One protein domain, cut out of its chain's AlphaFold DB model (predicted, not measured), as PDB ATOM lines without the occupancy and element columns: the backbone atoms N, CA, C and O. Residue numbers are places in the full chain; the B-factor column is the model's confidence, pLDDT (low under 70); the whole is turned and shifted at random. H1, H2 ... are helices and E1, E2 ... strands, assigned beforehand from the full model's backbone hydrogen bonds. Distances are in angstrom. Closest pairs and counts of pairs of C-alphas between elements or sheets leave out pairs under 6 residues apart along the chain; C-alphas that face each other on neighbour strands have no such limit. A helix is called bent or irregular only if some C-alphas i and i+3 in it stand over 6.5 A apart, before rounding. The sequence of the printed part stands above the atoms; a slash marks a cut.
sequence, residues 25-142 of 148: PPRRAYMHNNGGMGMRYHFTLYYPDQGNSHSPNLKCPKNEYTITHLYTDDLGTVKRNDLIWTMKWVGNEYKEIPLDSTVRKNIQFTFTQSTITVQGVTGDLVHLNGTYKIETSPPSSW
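Overview. This is residues 25 to 142 of the 148 residues of an uncharacterized protein of Sulfurovum sp (UniProt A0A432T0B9). One long sheet of nine strands is bent back on itself like a half-closed shell: a leaf of E4, E7 and E8 faces a larger leaf of E1, E2, E3, E5 and E6, with E9 as the hinge. The long hairpin of E2 and E3 is part of the larger leaf and ends in a loop whose residues 55 to 60 stick out, and H2 packs on E2 and E8 with its residues 126 to 128. The printed part has 118 residues with nine named strands and two named helices, in the order E1 E2 E3 E4 E5 E6 H1 E7 E8 H2 E9, and its class is mostly strand. The sheet is mixed, in the order E4 - E7 - E8 - E9 - E1 - E2 - E3 - E5 - E6. The whole is compact, with a radius of gyration of the C-alphas of 14.8 A, and spans 47 by 34 by 29 A.

Arrangement. Look first at E2, residues 41 to 50, and E3, residues 63 to 72, an antiparallel hairpin in which N 43 and O 70 are 2.8 A apart, within hydrogen-bond range. E1, residues 28 to 31, is the antiparallel neighbour of E2, with N 30 and O 44 at 2.8 A; E1, E2 and E3 form a meander, each strand the antiparallel neighbour of the one before. On the other side of E3 comes E5, residues 84 to 90, antiparallel, with N 71 and O 84 at 2.8 A. The edge strand E6, residues 93 to 96, forms a hairpin with E5; look for N 87 and O 95 at 2.9 A. Now go back to E1: its parallel neighbour is E9, residues 130 to 134, with N 29 and O 133 at 2.7 A. The pairing of E9 is staggered, for its residues 133 to 134 pair with E1 and its residues 130 to 133 with E8, residues 115 to 119, where N 132 and O 116 are 2.8 A apart. E7, residues 108 to 111, forms a hairpin with E8, with N 110 and O 117 at 2.9 A. The other edge strand is E4, residues 76 to 79, antiparallel to E7, with N 78 and O 109 at 2.8 A. H2, residues 123 to 128, is on the sheet; the C-alphas of Leu 128 and Tyr 47, its closest to E2, are 6.8 A apart. H1, residues 101 to 106, is only just not on the sheet, with 4 pairs of C-alphas within 10 A. No O i to N i+4 pair is within range in H1 or H2, 0 of 2 in each, while 1 of 3 O i to N i+3 pairs is in H1 and 2 of 3 are in H2.

Along the chain. Find C-alpha 28, where E1 begins, at (160.908, 169.012, 173.622). E2 covers 28.8 A from its first to its last C-alpha and E3 28.7 A; C-alpha 63, where E3 begins, is at (147.762, 170.508, 176.208). E5 covers 16.8 A, E8 13.1 A and E9 12.9 A, while E4, E6 and E7 have four residues each. H1 and H2 have six residues each, and H2 is irregular, with C-alphas 124 and 127 7.8 A apart. E9 ends at C-alpha 134, (166.930, 168.619, 174.129).

Size, cuts and confidence. The two C-alphas farthest apart are those of Asn 57 and Asp 74, 47.3 A. The printed part has no cut, and its one long link is E2 to E3, residues 51 to 62. Confidence is under 70 at residues 50 to 61 and 88 to 105; the mean pLDDT of the printed part is 79.7.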
ATOM      1  N   PRO A  25     152.498 174.166 174.481       83.88
ATOM      2  CA  PRO A  25     153.866 174.095 174.965       83.88
ATOM      3  C   PRO A  25     154.807 173.698 173.816       83.88
ATOM      4  O   PRO A  25     154.382 173.034 172.866       83.88
ATOM      5  N   PRO A  26     156.087 174.103 173.851       89.00
ATOM      6  CA  PRO A  26     157.012 173.855 172.748       89.00
ATOM      7  C   PRO A  26     157.325 172.363 172.593       89.00
ATOM      8  O   PRO A  26     157.164 171.579 173.525       89.00
ATOM      9  N   ARG A  27     157.830 171.961 171.425       92.25
ATOM     10  CA  ARG A  27     158.385 170.616 171.219       92.25
ATOM     11  C   ARG A  27     159.662 170.440 172.036       92.25
ATOM     12  O   ARG A  27     160.554 171.288 171.976       92.25
ATOM     13  N   ARG A  28     159.767 169.325 172.750       94.50
ATOM     14  CA  ARG A  28     160.908 169.012 173.622       94.50
ATOM     15  C   ARG A  28     161.439 167.625 173.315       94.50
ATOM     16  O   ARG A  28     160.704 166.762 172.849       94.50
ATOM     17  N   ALA A  29     162.708 167.403 173.586       94.69
ATOM     18  CA  ALA A  29     163.337 166.100 173.557       94.69
ATOM     19  C   ALA A  29     164.062 165.860 174.880       94.69
ATOM     20  O   ALA A  29     164.491 166.799 175.544       94.69
ATOM     21  N   TYR A  30     164.223 164.598 175.246       93.06
ATOM     22  CA  TYR A  30     165.066 164.187 176.360       93.06
ATOM     23  C   TYR A  30     166.028 163.109 175.879       93.06
ATOM     24  O   TYR A  30     165.605 162.144 175.240       93.06
ATOM     25  N   MET A  31     167.315 163.297 176.157       91.44
ATOM     26  CA  MET A  31     168.337 162.287 175.923       91.44
ATOM     27  C   MET A  31     168.483 161.463 177.195       91.44
ATOM     28  O   MET A  31     168.792 162.002 178.256       91.44
ATOM     29  N   HIS A  32     168.250 160.161 177.090       89.19
ATOM     30  CA  HIS A  32     168.446 159.254 178.211       89.19
ATOM     31  C   HIS A  32     169.930 158.931 178.366       89.19
ATOM     32  O   HIS A  32     170.671 158.839 177.387       89.19
ATOM     33  N   ASN A  33     170.362 158.741 179.613       79.50
ATOM     34  CA  ASN A  33     171.766 158.459 179.932       79.50
ATOM     35  C   ASN A  33     172.226 157.073 179.458       79.50
ATOM     36  O   ASN A  33     173.426 156.828 179.363       79.50
ATOM     37  N   ASN A  34     171.279 156.186 179.152       79.19
ATOM     38  CA  ASN A  34     171.541 154.831 178.701       79.19
ATOM     39  C   ASN A  34     170.877 154.623 177.341       79.19
ATOM     40  O   ASN A  34     169.748 155.064 177.123       79.19
ATOM     41  N   GLY A  35     171.573 153.923 176.450       74.44
ATOM     42  CA  GLY A  35     170.973 153.381 175.238       74.44
ATOM     43  C   GLY A  35     169.865 152.366 175.542       74.44
ATOM     44  O   GLY A  35     169.637 151.973 176.688       74.44
ATOM     45  N   GLY A  36     169.172 151.915 174.503       79.88
ATOM     46  CA  GLY A  36     168.086 150.943 174.611       79.88
ATOM     47  C   GLY A  36     167.912 150.180 173.306       79.88
ATOM     48  O   GLY A  36     168.397 150.619 172.266       79.88
ATOM     49  N   MET A  37     167.257 149.016 173.355       81.25
ATOM     50  CA  MET A  37     167.055 148.152 172.178       81.25
ATOM     51  C   MET A  37     168.365 147.729 171.476       81.25
ATOM     52  O   MET A  37     168.373 147.481 170.275       81.25
ATOM     53  N   GLY A  38     169.477 147.661 172.217       83.44
ATOM     54  CA  GLY A  38     170.803 147.338 171.674       83.44
ATOM     55  C   GLY A  38     171.543 148.509 171.014       83.44
ATOM     56  O   GLY A  38     172.669 148.309 170.580       83.44
ATOM     57  N   MET A  39     170.949 149.707 170.983       88.19
ATOM     58  CA  MET A  39     171.532 150.912 170.382       88.19
ATOM     59  C   MET A  39     172.241 151.789 171.418       88.19
ATOM     60  O   MET A  39     171.857 151.813 172.591       88.19
ATOM     61  N   ARG A  40     173.226 152.577 170.976       89.38
ATOM     62  CA  ARG A  40     174.040 153.468 171.816       89.38
ATOM     63  C   ARG A  40     173.273 154.651 172.401       89.38
ATOM     64  O   ARG A  40     173.521 155.017 173.550       89.38
ATOM     65  N   TYR A  41     172.382 155.269 171.631       89.94
ATOM     66  CA  TYR A  41     171.660 156.475 172.033       89.94
ATOM     67  C   TYR A  41     170.158 156.226 172.112       89.94
ATOM     68  O   TYR A  41     169.577 155.559 171.256       89.94
ATOM     69  N   HIS A  42     169.522 156.818 173.123       91.81
ATOM     70  CA  HIS A  42     168.075 156.802 173.312       91.81
ATOM     71  C   HIS A  42     167.569 158.223 173.530       91.81
ATOM     72  O   HIS A  42     167.932 158.904 174.490       91.81
ATOM     73  N   PHE A  43     166.694 158.660 172.634       91.25
ATOM     74  CA  PHE A  43     166.018 159.940 172.720       91.25
ATOM     75  C   PHE A  43     164.521 159.730 172.867       91.25
ATOM     76  O   PHE A  43     163.942 158.786 172.335       91.25
ATOM     77  N   THR A  44     163.874 160.634 173.585       92.00
ATOM     78  CA  THR A  44     162.417 160.696 173.660       92.00
ATOM     79  C   THR A  44     161.952 162.052 173.173       92.00
ATOM     80  O   THR A  44     162.384 163.071 173.702       92.00
ATOM     81  N   LEU A  45     161.110 162.058 172.146       92.31
ATOM     82  CA  LEU A  45     160.471 163.240 171.593       92.31
ATOM     83  C   LEU A  45     159.114 163.455 172.256       92.31
ATOM     84  O   LEU A  45     158.323 162.522 172.378       92.31
ATOM     85  N   TYR A  46     158.851 164.705 172.612       90.62
ATOM     86  CA  TYR A  46     157.611 165.191 173.195       90.62
ATOM     87  C   TYR A  46     157.055 166.241 172.250       90.62
ATOM     88  O   TYR A  46     157.576 167.363 172.158       90.62
ATOM     89  N   TYR A  47     156.015 165.874 171.509       87.56
ATOM     90  CA  TYR A  47     155.289 166.832 170.691       87.56
ATOM     91  C   TYR A  47     153.928 167.116 171.318       87.56
ATOM     92  O   TYR A  47     153.252 166.203 171.793       87.56
ATOM     93  N   PRO A  48     153.540 168.393 171.363       82.94
ATOM     94  CA  PRO A  48     152.286 168.794 171.967       82.94
ATOM     95  C   PRO A  48     151.105 168.340 171.096       82.94
ATOM     96  O   PRO A  48     151.004 168.714 169.918       82.94
ATOM     97  N   ASP A  49     150.204 167.578 171.695       75.75
ATOM     98  CA  ASP A  49     148.937 167.136 171.131       75.75
ATOM     99  C   ASP A  49     147.781 167.815 171.879       75.75
ATOM    100  O   ASP A  49     147.898 168.169 173.058       75.75
ATOM    101  N   GLN A  50     146.684 168.081 171.175       64.25
ATOM    102  CA  GLN A  50     145.478 168.557 171.842       64.25
ATOM    103  C   GLN A  50     144.733 167.322 172.319       64.25
ATOM    104  O   GLN A  50     144.111 166.627 171.517       64.25
ATOM    105  N   GLY A  51     144.807 167.037 173.621       58.19
ATOM    106  CA  GLY A  51     144.004 165.973 174.204       58.19
ATOM    107  C   GLY A  51     142.534 166.183 173.828       58.19
ATOM    108  O   GLY A  51     142.048 167.319 173.824       58.19
ATOM    109  N   ASN A  52     141.817 165.097 173.520       49.53
ATOM    110  CA  ASN A  52     140.382 165.080 173.188       49.53
ATOM    111  C   ASN A  52     139.490 165.433 174.399       49.53
ATOM    112  O   ASN A  52     138.455 164.816 174.651       49.53
ATOM    113  N   SER A  53     139.875 166.436 175.182       47.00
ATOM    114  CA  SER A  53     139.085 167.013 176.253       47.00
ATOM    115  C   SER A  53     137.969 167.868 175.639       47.00
ATOM    116  O   SER A  53     137.962 169.096 175.740       47.00
ATOM    117  N   HIS A  54     136.965 167.214 175.053       44.31
ATOM    118  CA  HIS A  54     135.616 167.766 174.988       44.31
ATOM    119  C   HIS A  54     135.023 167.745 176.401       44.31
ATOM    120  O   HIS A  54     134.117 166.977 176.708       44.31
ATOM    121  N   SER A  55     135.562 168.577 177.293       45.91
ATOM    122  CA  SER A  55     134.867 168.928 178.522       45.91
ATOM    123  C   SER A  55     134.008 170.149 178.203       45.91
ATOM    124  O   SER A  55     134.567 171.209 177.921       45.91
ATOM    125  N   PRO A  56     132.667 170.051 178.262       51.19
ATOM    126  CA  PRO A  56     131.769 171.184 178.015       51.19
ATOM    127  C   PRO A  56     132.025 172.383 178.945       51.19
ATOM    128  O   PRO A  56     131.520 173.475 178.698       51.19
ATOM    129  N   ASN A  57     132.811 172.178 180.011       50.78
ATOM    130  CA  ASN A  57     133.066 173.139 181.078       50.78
ATOM    131  C   ASN A  57     134.472 173.772 181.041       50.78
ATOM    132  O   ASN A  57     134.698 174.753 181.748       50.78
ATOM    133  N   LEU A  58     135.418 173.261 180.239       54.53
ATOM    134  CA  LEU A  58     136.759 173.844 180.097       54.53
ATOM    135  C   LEU A  58     136.852 174.590 178.767       54.53
ATOM    136  O   LEU A  58     136.890 173.992 177.699       54.53
ATOM    137  N   LYS A  59     136.916 175.922 178.836       62.09
ATOM    138  CA  LYS A  59     137.024 176.787 177.652       62.09
ATOM    139  C   LYS A  59     138.383 176.694 176.929       62.09
ATOM    140  O   LYS A  59     138.533 177.306 175.877       62.09
ATOM    141  N   CYS A  60     139.353 175.953 177.472       61.91
ATOM    142  CA  CYS A  60     140.676 175.773 176.879       61.91
ATOM    143  C   CYS A  60     141.018 174.292 176.724       61.91
ATOM    144  O   CYS A  60     140.839 173.542 177.689       61.91
ATOM    145  N   PRO A  61     141.543 173.871 175.559       66.12
ATOM    146  CA  PRO A  61     142.062 172.523 175.400       66.12
ATOM    147  C   PRO A  61     143.227 172.319 176.369       66.12
ATOM    148  O   PRO A  61     144.115 173.167 176.495       66.12
ATOM    149  N   LYS A  62     143.212 171.189 177.071       70.69
ATOM    150  CA  LYS A  62     144.349 170.752 177.873       70.69
ATOM    151  C   LYS A  62     145.440 170.290 176.909       70.69
ATOM    152  O   LYS A  62     145.207 169.413 176.080       70.69
ATOM    153  N   ASN A  63     146.604 170.925 176.988       74.31
ATOM    154  CA  ASN A  63     147.762 170.508 176.208       74.31
ATOM    155  C   ASN A  63     148.397 169.290 176.876       74.31
ATOM    156  O   ASN A  63     148.678 169.317 178.074       74.31
ATOM    157  N   GLU A  64     148.654 168.260 176.085       78.25
ATOM    158  CA  GLU A  64     149.294 167.024 176.521       78.25
ATOM    159  C   GLU A  64     150.487 166.740 175.608       78.25
ATOM    160  O   GLU A  64     150.536 167.204 174.464       78.25
ATOM    161  N   TYR A  65     151.489 166.025 176.114       84.19
ATOM    162  CA  TYR A  65     152.574 165.547 175.264       84.19
ATOM    163  C   TYR A  65     152.311 164.121 174.818       84.19
ATOM    164  O   TYR A  65     152.167 163.223 175.647       84.19
ATOM    165  N   THR A  66     152.369 163.918 173.506       82.12
ATOM    166  CA  THR A  66     152.492 162.584 172.933       82.12
ATOM    167  C   THR A  66     153.970 162.240 172.788       82.12
ATOM    168  O   THR A  66     154.792 163.066 172.368       82.12
ATOM    169  N   ILE A  67     154.300 161.005 173.161       86.75
ATOM    170  CA  ILE A  67     155.672 160.530 173.300       86.75
ATOM    171  C   ILE A  67     156.085 159.658 172.110       86.75
ATOM    172  O   ILE A  67     155.320 158.867 171.555       86.75
ATOM    173  N   THR A  68     157.341 159.805 171.707       87.62
ATOM    174  CA  THR A  68     157.999 158.992 170.687       87.62
ATOM    175  C   THR A  68     159.403 158.645 171.156       87.62
ATOM    176  O   THR A  68     160.170 159.544 171.485       87.62
ATOM    177  N   HIS A  69     159.767 157.366 171.151       89.19
ATOM    178  CA  HIS A  69     161.130 156.940 171.463       89.19
ATOM    179  C   HIS A  69     161.913 156.678 170.180       89.19
ATOM    180  O   HIS A  69     161.407 156.040 169.258       89.19
ATOM    181  N   LEU A  70     163.150 157.166 170.146       90.44
ATOM    182  CA  LEU A  70     164.104 156.985 169.060       90.44
ATOM    183  C   LEU A  70     165.372 156.336 169.615       90.44
ATOM    184  O   LEU A  70     165.948 156.846 170.578       90.44
ATOM    185  N   TYR A  71     165.820 155.253 168.990       90.44
ATOM    186  CA  TYR A  71     167.050 154.548 169.344       90.44
ATOM    187  C   TYR A  71     167.964 154.467 168.120       90.44
ATOM    188  O   TYR A  71     167.519 154.036 167.057       90.44
ATOM    189  N   THR A  72     169.219 154.892 168.261       90.38
ATOM    190  CA  THR A  72     170.195 154.993 167.161       90.38
ATOM    191  C   THR A  72     171.616 154.770 167.676       90.38
ATOM    192  O   THR A  72     171.917 155.121 168.819       90.38
ATOM    193  N   ASP A  73     172.495 154.218 166.842       89.38
ATOM    194  CA  ASP A  73     173.937 154.144 167.122       89.38
ATOM    195  C   ASP A  73     174.697 155.405 166.694       89.38
ATOM    196  O   ASP A  73     175.782 155.690 167.210       89.38
ATOM    197  N   ASP A  74     174.091 156.203 165.815       87.69
ATOM    198  CA  ASP A  74     174.716 157.350 165.171       87.69
ATOM    199  C   ASP A  74     174.134 158.687 165.649       87.69
ATOM    200  O   ASP A  74     172.939 158.814 165.936       87.69
ATOM    201  N   LEU A  75     174.998 159.708 165.685       85.38
ATOM    202  CA  LEU A  75     174.622 161.123 165.769       85.38
ATOM    203  C   LEU A  75     174.799 161.778 164.392       85.38
ATOM    204  O   LEU A  75     175.588 161.313 163.573       85.38
ATOM    205  N   GLY A  76     174.112 162.895 164.148       89.06
ATOM    206  CA  GLY A  76     174.074 163.547 162.838       89.06
ATOM    207  C   GLY A  76     172.803 163.207 162.065       89.06
ATOM    208  O   GLY A  76     171.746 163.021 162.669       89.06
ATOM    209  N   THR A  77     172.877 163.195 160.734       91.19
ATOM    210  CA  THR A  77     171.713 162.897 159.887       91.19
ATOM    211  C   THR A  77     171.566 161.396 159.681       91.19
ATOM    212  O   THR A  77     172.418 160.768 159.059       91.19
ATOM    213  N   VAL A  78     170.456 160.849 160.161       89.88
ATOM    214  CA  VAL A  78     170.124 159.424 160.148       89.88
ATOM    215  C   VAL A  78     168.789 159.249 159.429       89.88
ATOM    216  O   VAL A  78     167.862 160.052 159.602       89.88
ATOM    217  N   LYS A  79     168.665 158.220 158.589       86.94
ATOM    218  CA  LYS A  79     167.378 157.898 157.964       86.94
ATOM    219  C   LYS A  79     166.570 157.023 158.903       86.94
ATOM    220  O   LYS A  79     167.118 156.283 159.709       86.94
ATOM    221  N   ARG A  80     165.247 157.025 158.745       82.31
ATOM    222  CA  ARG A  80     164.362 156.180 159.563       82.31
ATOM    223  C   ARG A  80     164.777 154.706 159.599       82.31
ATOM    224  O   ARG A  80     164.596 154.071 160.624       82.31
ATOM    225  N   ASN A  81     165.287 154.152 158.498       83.12
ATOM    226  CA  ASN A  81     165.681 152.739 158.430       83.12
ATOM    227  C   ASN A  81     166.906 152.395 159.285       83.12
ATOM    228  O   ASN A  81     167.099 151.225 159.594       83.12
ATOM    229  N   ASP A  82     167.693 153.398 159.658       83.69
ATOM    230  CA  ASP A  82     168.916 153.235 160.437       83.69
ATOM    231  C   ASP A  82     168.645 153.428 161.944       83.69
ATOM    232  O   ASP A  82     169.567 153.435 162.754       83.69
ATOM    233  N   LEU A  83     167.375 153.597 162.339       86.19
ATOM    234  CA  LEU A  83     166.968 153.760 163.729       86.19
ATOM    235  C   LEU A  83     165.726 152.939 164.069       86.19
ATOM    236  O   LEU A  83     164.901 152.603 163.216       86.19
ATOM    237  N   ILE A  84     165.563 152.656 165.357       86.62
ATOM    238  CA  ILE A  84     164.332 152.085 165.899       86.62
ATOM    239  C   ILE A  84     163.483 153.244 166.412       86.62
ATOM    240  O   ILE A  84     163.933 154.038 167.237       86.62
ATOM    241  N   TRP A  85     162.241 153.334 165.938       85.06
ATOM    242  CA  TRP A  85     161.265 154.311 166.411       85.06
ATOM    243  C   TRP A  85     159.984 153.608 166.849       85.06
ATOM    244  O   TRP A  85     159.278 153.007 166.038       85.06
ATOM    245  N   THR A  86     159.652 153.752 168.128       80.25
ATOM    246  CA  THR A  86     158.382 153.312 168.702       80.25
ATOM    247  C   THR A  86     157.539 154.472 169.243       80.25
ATOM    248  O   THR A  86     158.053 155.487 169.725       80.25
ATOM    249  N   MET A  87     156.218 154.328 169.150       71.31
ATOM    250  CA  MET A  87     155.246 155.197 169.810       71.31
ATOM    251  C   MET A  87     154.488 154.402 170.860       71.31
ATOM    252  O   MET A  87     154.063 153.285 170.573       71.31
ATOM    253  N   LYS A  88     154.226 155.058 171.996       63.25
ATOM    254  CA  LYS A  88     153.215 154.680 172.990       63.25
ATOM    255  C   LYS A  88     153.470 153.359 173.728       63.25
ATOM    256  O   LYS A  88     153.825 152.337 173.140       63.25
ATOM    257  N   TRP A  89     153.221 153.372 175.030       53.22
ATOM    258  CA  TRP A  89     153.137 152.170 175.844       53.22
ATOM    259  C   TRP A  89     151.712 151.608 175.726       53.22
ATOM    260  O   TRP A  89     150.776 152.082 176.367       53.22
ATOM    261  N   VAL A  90     151.485 150.631 174.840       54.53
ATOM    262  CA  VAL A  90     150.145 150.043 174.657       54.53
ATOM    263  C   VAL A  90     150.069 148.723 175.410       54.53
ATOM    264  O   VAL A  90     150.603 147.708 174.968       54.53
ATOM    265  N   GLY A  91     149.374 148.724 176.549       59.62
ATOM    266  CA  GLY A  91     149.296 147.558 177.427       59.62
ATOM    267  C   GLY A  91     150.619 147.353 178.163       59.62
ATOM    268  O   GLY A  91     150.782 147.895 179.247       59.62
ATOM    269  N   ASN A  92     151.549 146.606 177.556       56.72
ATOM    270  CA  ASN A  92     152.878 146.276 178.105       56.72
ATOM    271  C   ASN A  92     154.006 146.317 177.055       56.72
ATOM    272  O   ASN A  92     155.098 145.809 177.304       56.72
ATOM    273  N   GLU A  93     153.748 146.847 175.860       53.66
ATOM    274  CA  GLU A  93     154.731 146.854 174.777       53.66
ATOM    275  C   GLU A  93     154.768 148.196 174.049       53.66
ATOM    276  O   GLU A  93     153.750 148.869 173.856       53.66
ATOM    277  N   TYR A  94     155.971 148.560 173.614       60.62
ATOM    278  CA  TYR A  94     156.178 149.631 172.657       60.62
ATOM    279  C   TYR A  94     155.763 149.156 171.269       60.62
ATOM    280  O   TYR A  94     156.285 148.153 170.780       60.62
ATOM    281  N   LYS A  95     154.872 149.893 170.600       64.44
ATOM    282  CA  LYS A  95     154.495 149.576 169.218       64.44
ATOM    283  C   LYS A  95     155.304 150.409 168.232       64.44
ATOM    284  O   LYS A  95     155.434 151.627 168.365       64.44
ATOM    285  N   GLU A  96     155.871 149.746 167.227       68.31
ATOM    286  CA  GLU A  96     156.469 150.443 166.087       68.31
ATOM    287  C   GLU A  96     155.362 151.174 165.325       68.31
ATOM    288  O   GLU A  96     154.261 150.649 165.147       68.31
ATOM    289  N   ILE A  97     155.652 152.384 164.851       65.75
ATOM    290  CA  ILE A  97     154.711 153.096 163.995       65.75
ATOM    291  C   ILE A  97     154.592 152.363 162.647       65.75
ATOM    292  O   ILE A  97     155.590 152.278 161.911       65.75
ATOM    293  N   PRO A  98     153.384 151.915 162.248       62.38
ATOM    294  CA  PRO A  98     153.156 151.384 160.916       62.38
ATOM    295  C   PRO A  98     153.156 152.534 159.898       62.38
ATOM    296  O   PRO A  98     152.134 153.145 159.613       62.38
ATOM    297  N   LEU A  99     154.329 152.847 159.351       65.75
ATOM    298  CA  LEU A  99     154.472 153.760 158.215       65.75
ATOM    299  C   LEU A  99     154.501 152.968 156.907       65.75
ATOM    300  O   LEU A  99     155.128 151.905 156.852       65.75
ATOM    301  N   ASP A 100     153.896 153.507 155.849       68.31
ATOM    302  CA  ASP A 100     154.063 152.990 154.487       68.31
ATOM    303  C   ASP A 100     155.552 152.993 154.085       68.31
ATOM    304  O   ASP A 100     156.301 153.918 154.412       68.31
ATOM    305  N   SER A 101     155.997 151.957 153.370       62.16
ATOM    306  CA  SER A 101     157.402 151.777 152.969       62.16
ATOM    307  C   SER A 101     157.983 152.933 152.136       62.16
ATOM    308  O   SER A 101     159.183 153.213 152.220       62.16
ATOM    309  N   THR A 102     157.147 153.641 151.379       61.31
ATOM    310  CA  THR A 102     157.508 154.811 150.567       61.31
ATOM    311  C   THR A 102     157.706 156.037 151.449       61.31
ATOM    312  O   THR A 102     158.664 156.787 151.269       61.31
ATOM    313  N   VAL A 103     156.849 156.201 152.461       65.06
ATOM    314  CA  VAL A 103     156.962 157.271 153.461       65.06
ATOM    315  C   VAL A 103     158.214 157.066 154.316       65.06
ATOM    316  O   VAL A 103     158.965 158.013 154.539       65.06
ATOM    317  N   ARG A 104     158.524 155.819 154.704       67.38
ATOM    318  CA  ARG A 104     159.714 155.481 155.513       67.38
ATOM    319  C   ARG A 104     161.030 155.976 154.909       67.38
ATOM    320  O   ARG A 104     161.897 156.419 155.654       67.38
ATOM    321  N   LYS A 105     161.192 155.917 153.583       69.88
ATOM    322  CA  LYS A 105     162.456 156.273 152.909       69.88
ATOM    323  C   LYS A 105     162.768 157.769 152.928       69.88
ATOM    324  O   LYS A 105     163.932 158.138 152.783       69.88
ATOM    325  N   ASN A 106     161.750 158.607 153.103       80.44
ATOM    326  CA  ASN A 106     161.886 160.060 153.022       80.44
ATOM    327  C   ASN A 106     162.051 160.720 154.393       80.44
ATOM    328  O   ASN A 106     162.403 161.897 154.455       80.44
ATOM    329  N   ILE A 107     161.824 159.976 155.479       87.31
ATOM    330  CA  ILE A 107     161.954 160.511 156.830       87.31
ATOM    331  C   ILE A 107     163.433 160.589 157.213       87.31
ATOM    332  O   ILE A 107     164.161 159.589 157.180       87.31
ATOM    333  N   GLN A 108     163.847 161.786 157.617       90.81
ATOM    334  CA  GLN A 108     165.196 162.090 158.071       90.81
ATOM    335  C   GLN A 108     165.165 162.676 159.477       90.81
ATOM    336  O   GLN A 108     164.292 163.478 159.820       90.81
ATOM    337  N   PHE A 109     166.157 162.281 160.264       92.31
ATOM    338  CA  PHE A 109     166.400 162.772 161.607       92.31
ATOM    339  C   PHE A 109     167.774 163.404 161.646       92.31
ATOM    340  O   PHE A 109     168.736 162.791 161.201       92.31
ATOM    341  N   THR A 110     167.884 164.601 162.202       94.06
ATOM    342  CA  THR A 110     169.178 165.229 162.472       94.06
ATOM    343  C   THR A 110     169.340 165.391 163.970       94.06
ATOM    344  O   THR A 110     168.641 166.198 164.585       94.06
ATOM    345  N   PHE A 111     170.258 164.619 164.547       89.88
ATOM    346  CA  PHE A 111     170.589 164.634 165.967       89.88
ATOM    347  C   PHE A 111     171.795 165.536 166.226       89.88
ATOM    348  O   PHE A 111     172.858 165.359 165.627       89.88
ATOM    349  N   THR A 112     171.650 166.469 167.161       86.62
ATOM    350  CA  THR A 112     172.754 167.230 167.753       86.62
ATOM    351  C   THR A 112     172.726 167.069 169.273       86.62
ATOM    352  O   THR A 112     171.813 166.463 169.826       86.62
ATOM    353  N   GLN A 113     173.710 167.637 169.974       82.12
ATOM    354  CA  GLN A 113     173.718 167.633 171.443       82.12
ATOM    355  C   GLN A 113     172.600 168.486 172.067       82.12
ATOM    356  O   GLN A 113     172.315 168.335 173.250       82.12
ATOM    357  N   SER A 114     171.974 169.386 171.305       90.12
ATOM    358  CA  SER A 114     170.972 170.330 171.821       90.12
ATOM    359  C   SER A 114     169.615 170.231 171.135       90.12
ATOM    360  O   SER A 114     168.631 170.769 171.645       90.12
ATOM    361  N   THR A 115     169.530 169.561 169.987       94.56
ATOM    362  CA  THR A 115     168.309 169.486 169.186       94.56
ATOM    363  C   THR A 115     168.179 168.172 168.435       94.56
ATOM    364  O   THR A 115     169.166 167.538 168.061       94.56
ATOM    365  N   ILE A 116     166.933 167.807 168.151       95.19
ATOM    366  CA  ILE A 116     166.573 166.763 167.197       95.19
ATOM    367  C   ILE A 116     165.631 167.389 166.182       95.19
ATOM    368  O   ILE A 116     164.619 167.976 166.563       95.19
ATOM    369  N   THR A 117     165.950 167.291 164.897       95.94
ATOM    370  CA  THR A 117     165.058 167.754 163.829       95.94
ATOM    371  C   THR A 117     164.508 166.559 163.073       95.94
ATOM    372  O   THR A 117     165.276 165.707 162.640       95.94
ATOM    373  N   VAL A 118     163.188 166.513 162.912       93.50
ATOM    374  CA  VAL A 118     162.471 165.476 162.163       93.50
ATOM    375  C   VAL A 118     161.869 166.104 160.913       93.50
ATOM    376  O   VAL A 118     161.194 167.136 161.000       93.50
ATOM    377  N   GLN A 119     162.116 165.498 159.753       93.25
ATOM    378  CA  GLN A 119     161.614 165.959 158.459       93.25
ATOM    379  C   GLN A 119     161.129 164.785 157.608       93.25
ATOM    380  O   GLN A 119     161.595 163.659 157.767       93.25
ATOM    381  N   GLY A 120     160.221 165.062 156.670       87.88
ATOM    382  CA  GLY A 120     159.757 164.081 155.687       87.88
ATOM    383  C   GLY A 120     158.657 163.135 156.176       87.88
ATOM    384  O   GLY A 120     158.284 162.228 155.436       87.88
ATOM    385  N   VAL A 121     158.109 163.340 157.382       85.44
ATOM    386  CA  VAL A 121     156.926 162.599 157.855       85.44
ATOM    387  C   VAL A 121     155.681 163.133 157.144       85.44
ATOM    388  O   VAL A 121     155.488 164.344 157.048       85.44
ATOM    389  N   THR A 122     154.819 162.254 156.643       81.94
ATOM    390  CA  THR A 122     153.575 162.620 155.945       81.94
ATOM    391  C   THR A 122     152.374 161.874 156.537       81.94
ATOM    392  O   THR A 122     152.538 161.004 157.393       81.94
ATOM    393  N   GLY A 123     151.158 162.230 156.106       77.88
ATOM    394  CA  GLY A 123     149.914 161.601 156.569       77.88
ATOM    395  C   GLY A 123     149.547 161.975 158.007       77.88
ATOM    396  O   GLY A 123     149.844 163.080 158.458       77.88
ATOM    397  N   ASP A 124     148.946 161.030 158.729       72.19
ATOM    398  CA  ASP A 124     148.403 161.211 160.090       72.19
ATOM    399  C   ASP A 124     149.456 161.544 161.155       72.19
ATOM    400  O   ASP A 124     149.128 161.815 162.303       72.19
ATOM    401  N   LEU A 125     150.733 161.510 160.782       75.69
ATOM    402  CA  LEU A 125     151.874 161.725 161.662       75.69
ATOM    403  C   LEU A 125     152.674 162.973 161.292       75.69
ATOM    404  O   LEU A 125     153.736 163.216 161.857       75.69
ATOM    405  N   VAL A 126     152.182 163.791 160.356       82.81
ATOM    406  CA  VAL A 126     152.873 165.001 159.878       82.81
ATOM    407  C   VAL A 126     153.264 165.961 161.011       82.81
ATOM    408  O   VAL A 126     154.251 166.689 160.894       82.81
ATOM    409  N   HIS A 127     152.539 165.939 162.134       79.75
ATOM    410  CA  HIS A 127     152.808 166.749 163.324       79.75
ATOM    411  C   HIS A 127     154.133 166.426 164.027       79.75
ATOM    412  O   HIS A 127     154.635 167.275 164.775       79.75
ATOM    413  N   LEU A 128     154.709 165.248 163.762       84.12
ATOM    414  CA  LEU A 128     156.028 164.842 164.246       84.12
ATOM    415  C   LEU A 128     157.165 165.628 163.600       84.12
ATOM    416  O   LEU A 128     158.227 165.742 164.214       84.12
ATOM    417  N   ASN A 129     156.957 166.197 162.411       89.50
ATOM    418  CA  ASN A 129     157.951 167.082 161.818       89.50
ATOM    419  C   ASN A 129     158.189 168.306 162.709       89.50
ATOM    420  O   ASN A 129     157.264 168.878 163.299       89.50
ATOM    421  N   GLY A 130     159.441 168.743 162.753       93.38
ATOM    422  CA  GLY A 130     159.856 169.934 163.477       93.38
ATOM    423  C   GLY A 130     161.146 169.729 164.252       93.38
ATOM    424  O   GLY A 130     161.774 168.672 164.205       93.38
ATOM    425  N   THR A 131     161.529 170.777 164.972       96.56
ATOM    426  CA  THR A 131     162.718 170.788 165.821       96.56
ATOM    427  C   THR A 131     162.307 170.645 167.278       96.56
ATOM    428  O   THR A 131     161.449 171.375 167.776       96.56
ATOM    429  N   TYR A 132     162.942 169.696 167.951       96.25
ATOM    430  CA  TYR A 132     162.770 169.371 169.353       96.25
ATOM    431  C   TYR A 132     164.027 169.805 170.087       96.25
ATOM    432  O   TYR A 132     165.127 169.373 169.743       96.25
ATOM    433  N   LYS A 133     163.876 170.667 171.088       95.69
ATOM    434  CA  LYS A 133     165.000 171.078 171.928       95.69
ATOM    435  C   LYS A 133     165.275 169.996 172.965       95.69
ATOM    436  O   LYS A 133     164.347 169.585 173.654       95.69
ATOM    437  N   ILE A 134     166.521 169.546 173.075       93.81
ATOM    438  CA  ILE A 134     166.930 168.619 174.129       93.81
ATOM    439  C   ILE A 134     166.974 169.395 175.443       93.81
ATOM    440  O   ILE A 134     167.731 170.355 175.594       93.81
ATOM    441  N   GLU A 135     166.121 168.993 176.374       94.06
ATOM    442  CA  GLU A 135     166.046 169.568 177.707       94.06
ATOM    443  C   GLU A 135     167.015 168.850 178.649       94.06
ATOM    444  O   GLU A 135     167.201 167.634 178.583       94.06
ATOM    445  N   THR A 136     167.625 169.614 179.551       87.31
ATOM    446  CA  THR A 136     168.551 169.087 180.564       87.31
ATOM    447  C   THR A 136     167.825 168.545 181.791       87.31
ATOM    448  O   THR A 136     168.374 167.718 182.517       87.31
ATOM    449  N   SER A 137     166.595 169.003 182.038       87.50
ATOM    450  CA  SER A 137     165.765 168.533 183.142       87.50
ATOM    451  C   SER A 137     164.843 167.398 182.688       87.50
ATOM    452  O   SER A 137     164.391 167.398 181.540       87.50
ATOM    453  N   PRO A 138     164.539 166.424 183.564       84.38
ATOM    454  CA  PRO A 138     163.690 165.299 183.203       84.38
ATOM    455  C   PRO A 138     162.240 165.744 182.932       84.38
ATOM    456  O   PRO A 138     161.795 166.752 183.494       84.38
ATOM    457  N   PRO A 139     161.469 164.971 182.148       82.88
ATOM    458  CA  PRO A 139     160.092 165.299 181.761       82.88
ATOM    459  C   PRO A 139     159.154 165.621 182.929       82.88
ATOM    460  O   PRO A 139     158.327 166.527 182.836       82.88
ATOM    461  N   SER A 140     159.339 164.943 184.066       80.88
ATOM    462  CA  SER A 140     158.569 165.158 185.299       80.88
ATOM    463  C   SER A 140     158.669 166.584 185.859       80.88
ATOM    464  O   SER A 140     157.820 166.997 186.644       80.88
ATOM    465  N   SER A 141     159.681 167.355 185.451       83.56
ATOM    466  CA  SER A 141     159.899 168.740 185.891       83.56
ATOM    467  C   SER A 141     159.212 169.801 185.020       83.56
ATOM    468  O   SER A 141     159.276 170.984 185.345       83.56
ATOM    469  N   TRP A 142     158.582 169.426 183.902       82.75
ATOM    470  CA  TRP A 142     158.112 170.398 182.903       82.75
ATOM    471  C   TRP A 142     156.698 170.931 183.138       82.75
ATOM    472  O   TRP A 142     156.279 171.841 182.424       82.75
TER     473      TRP A 142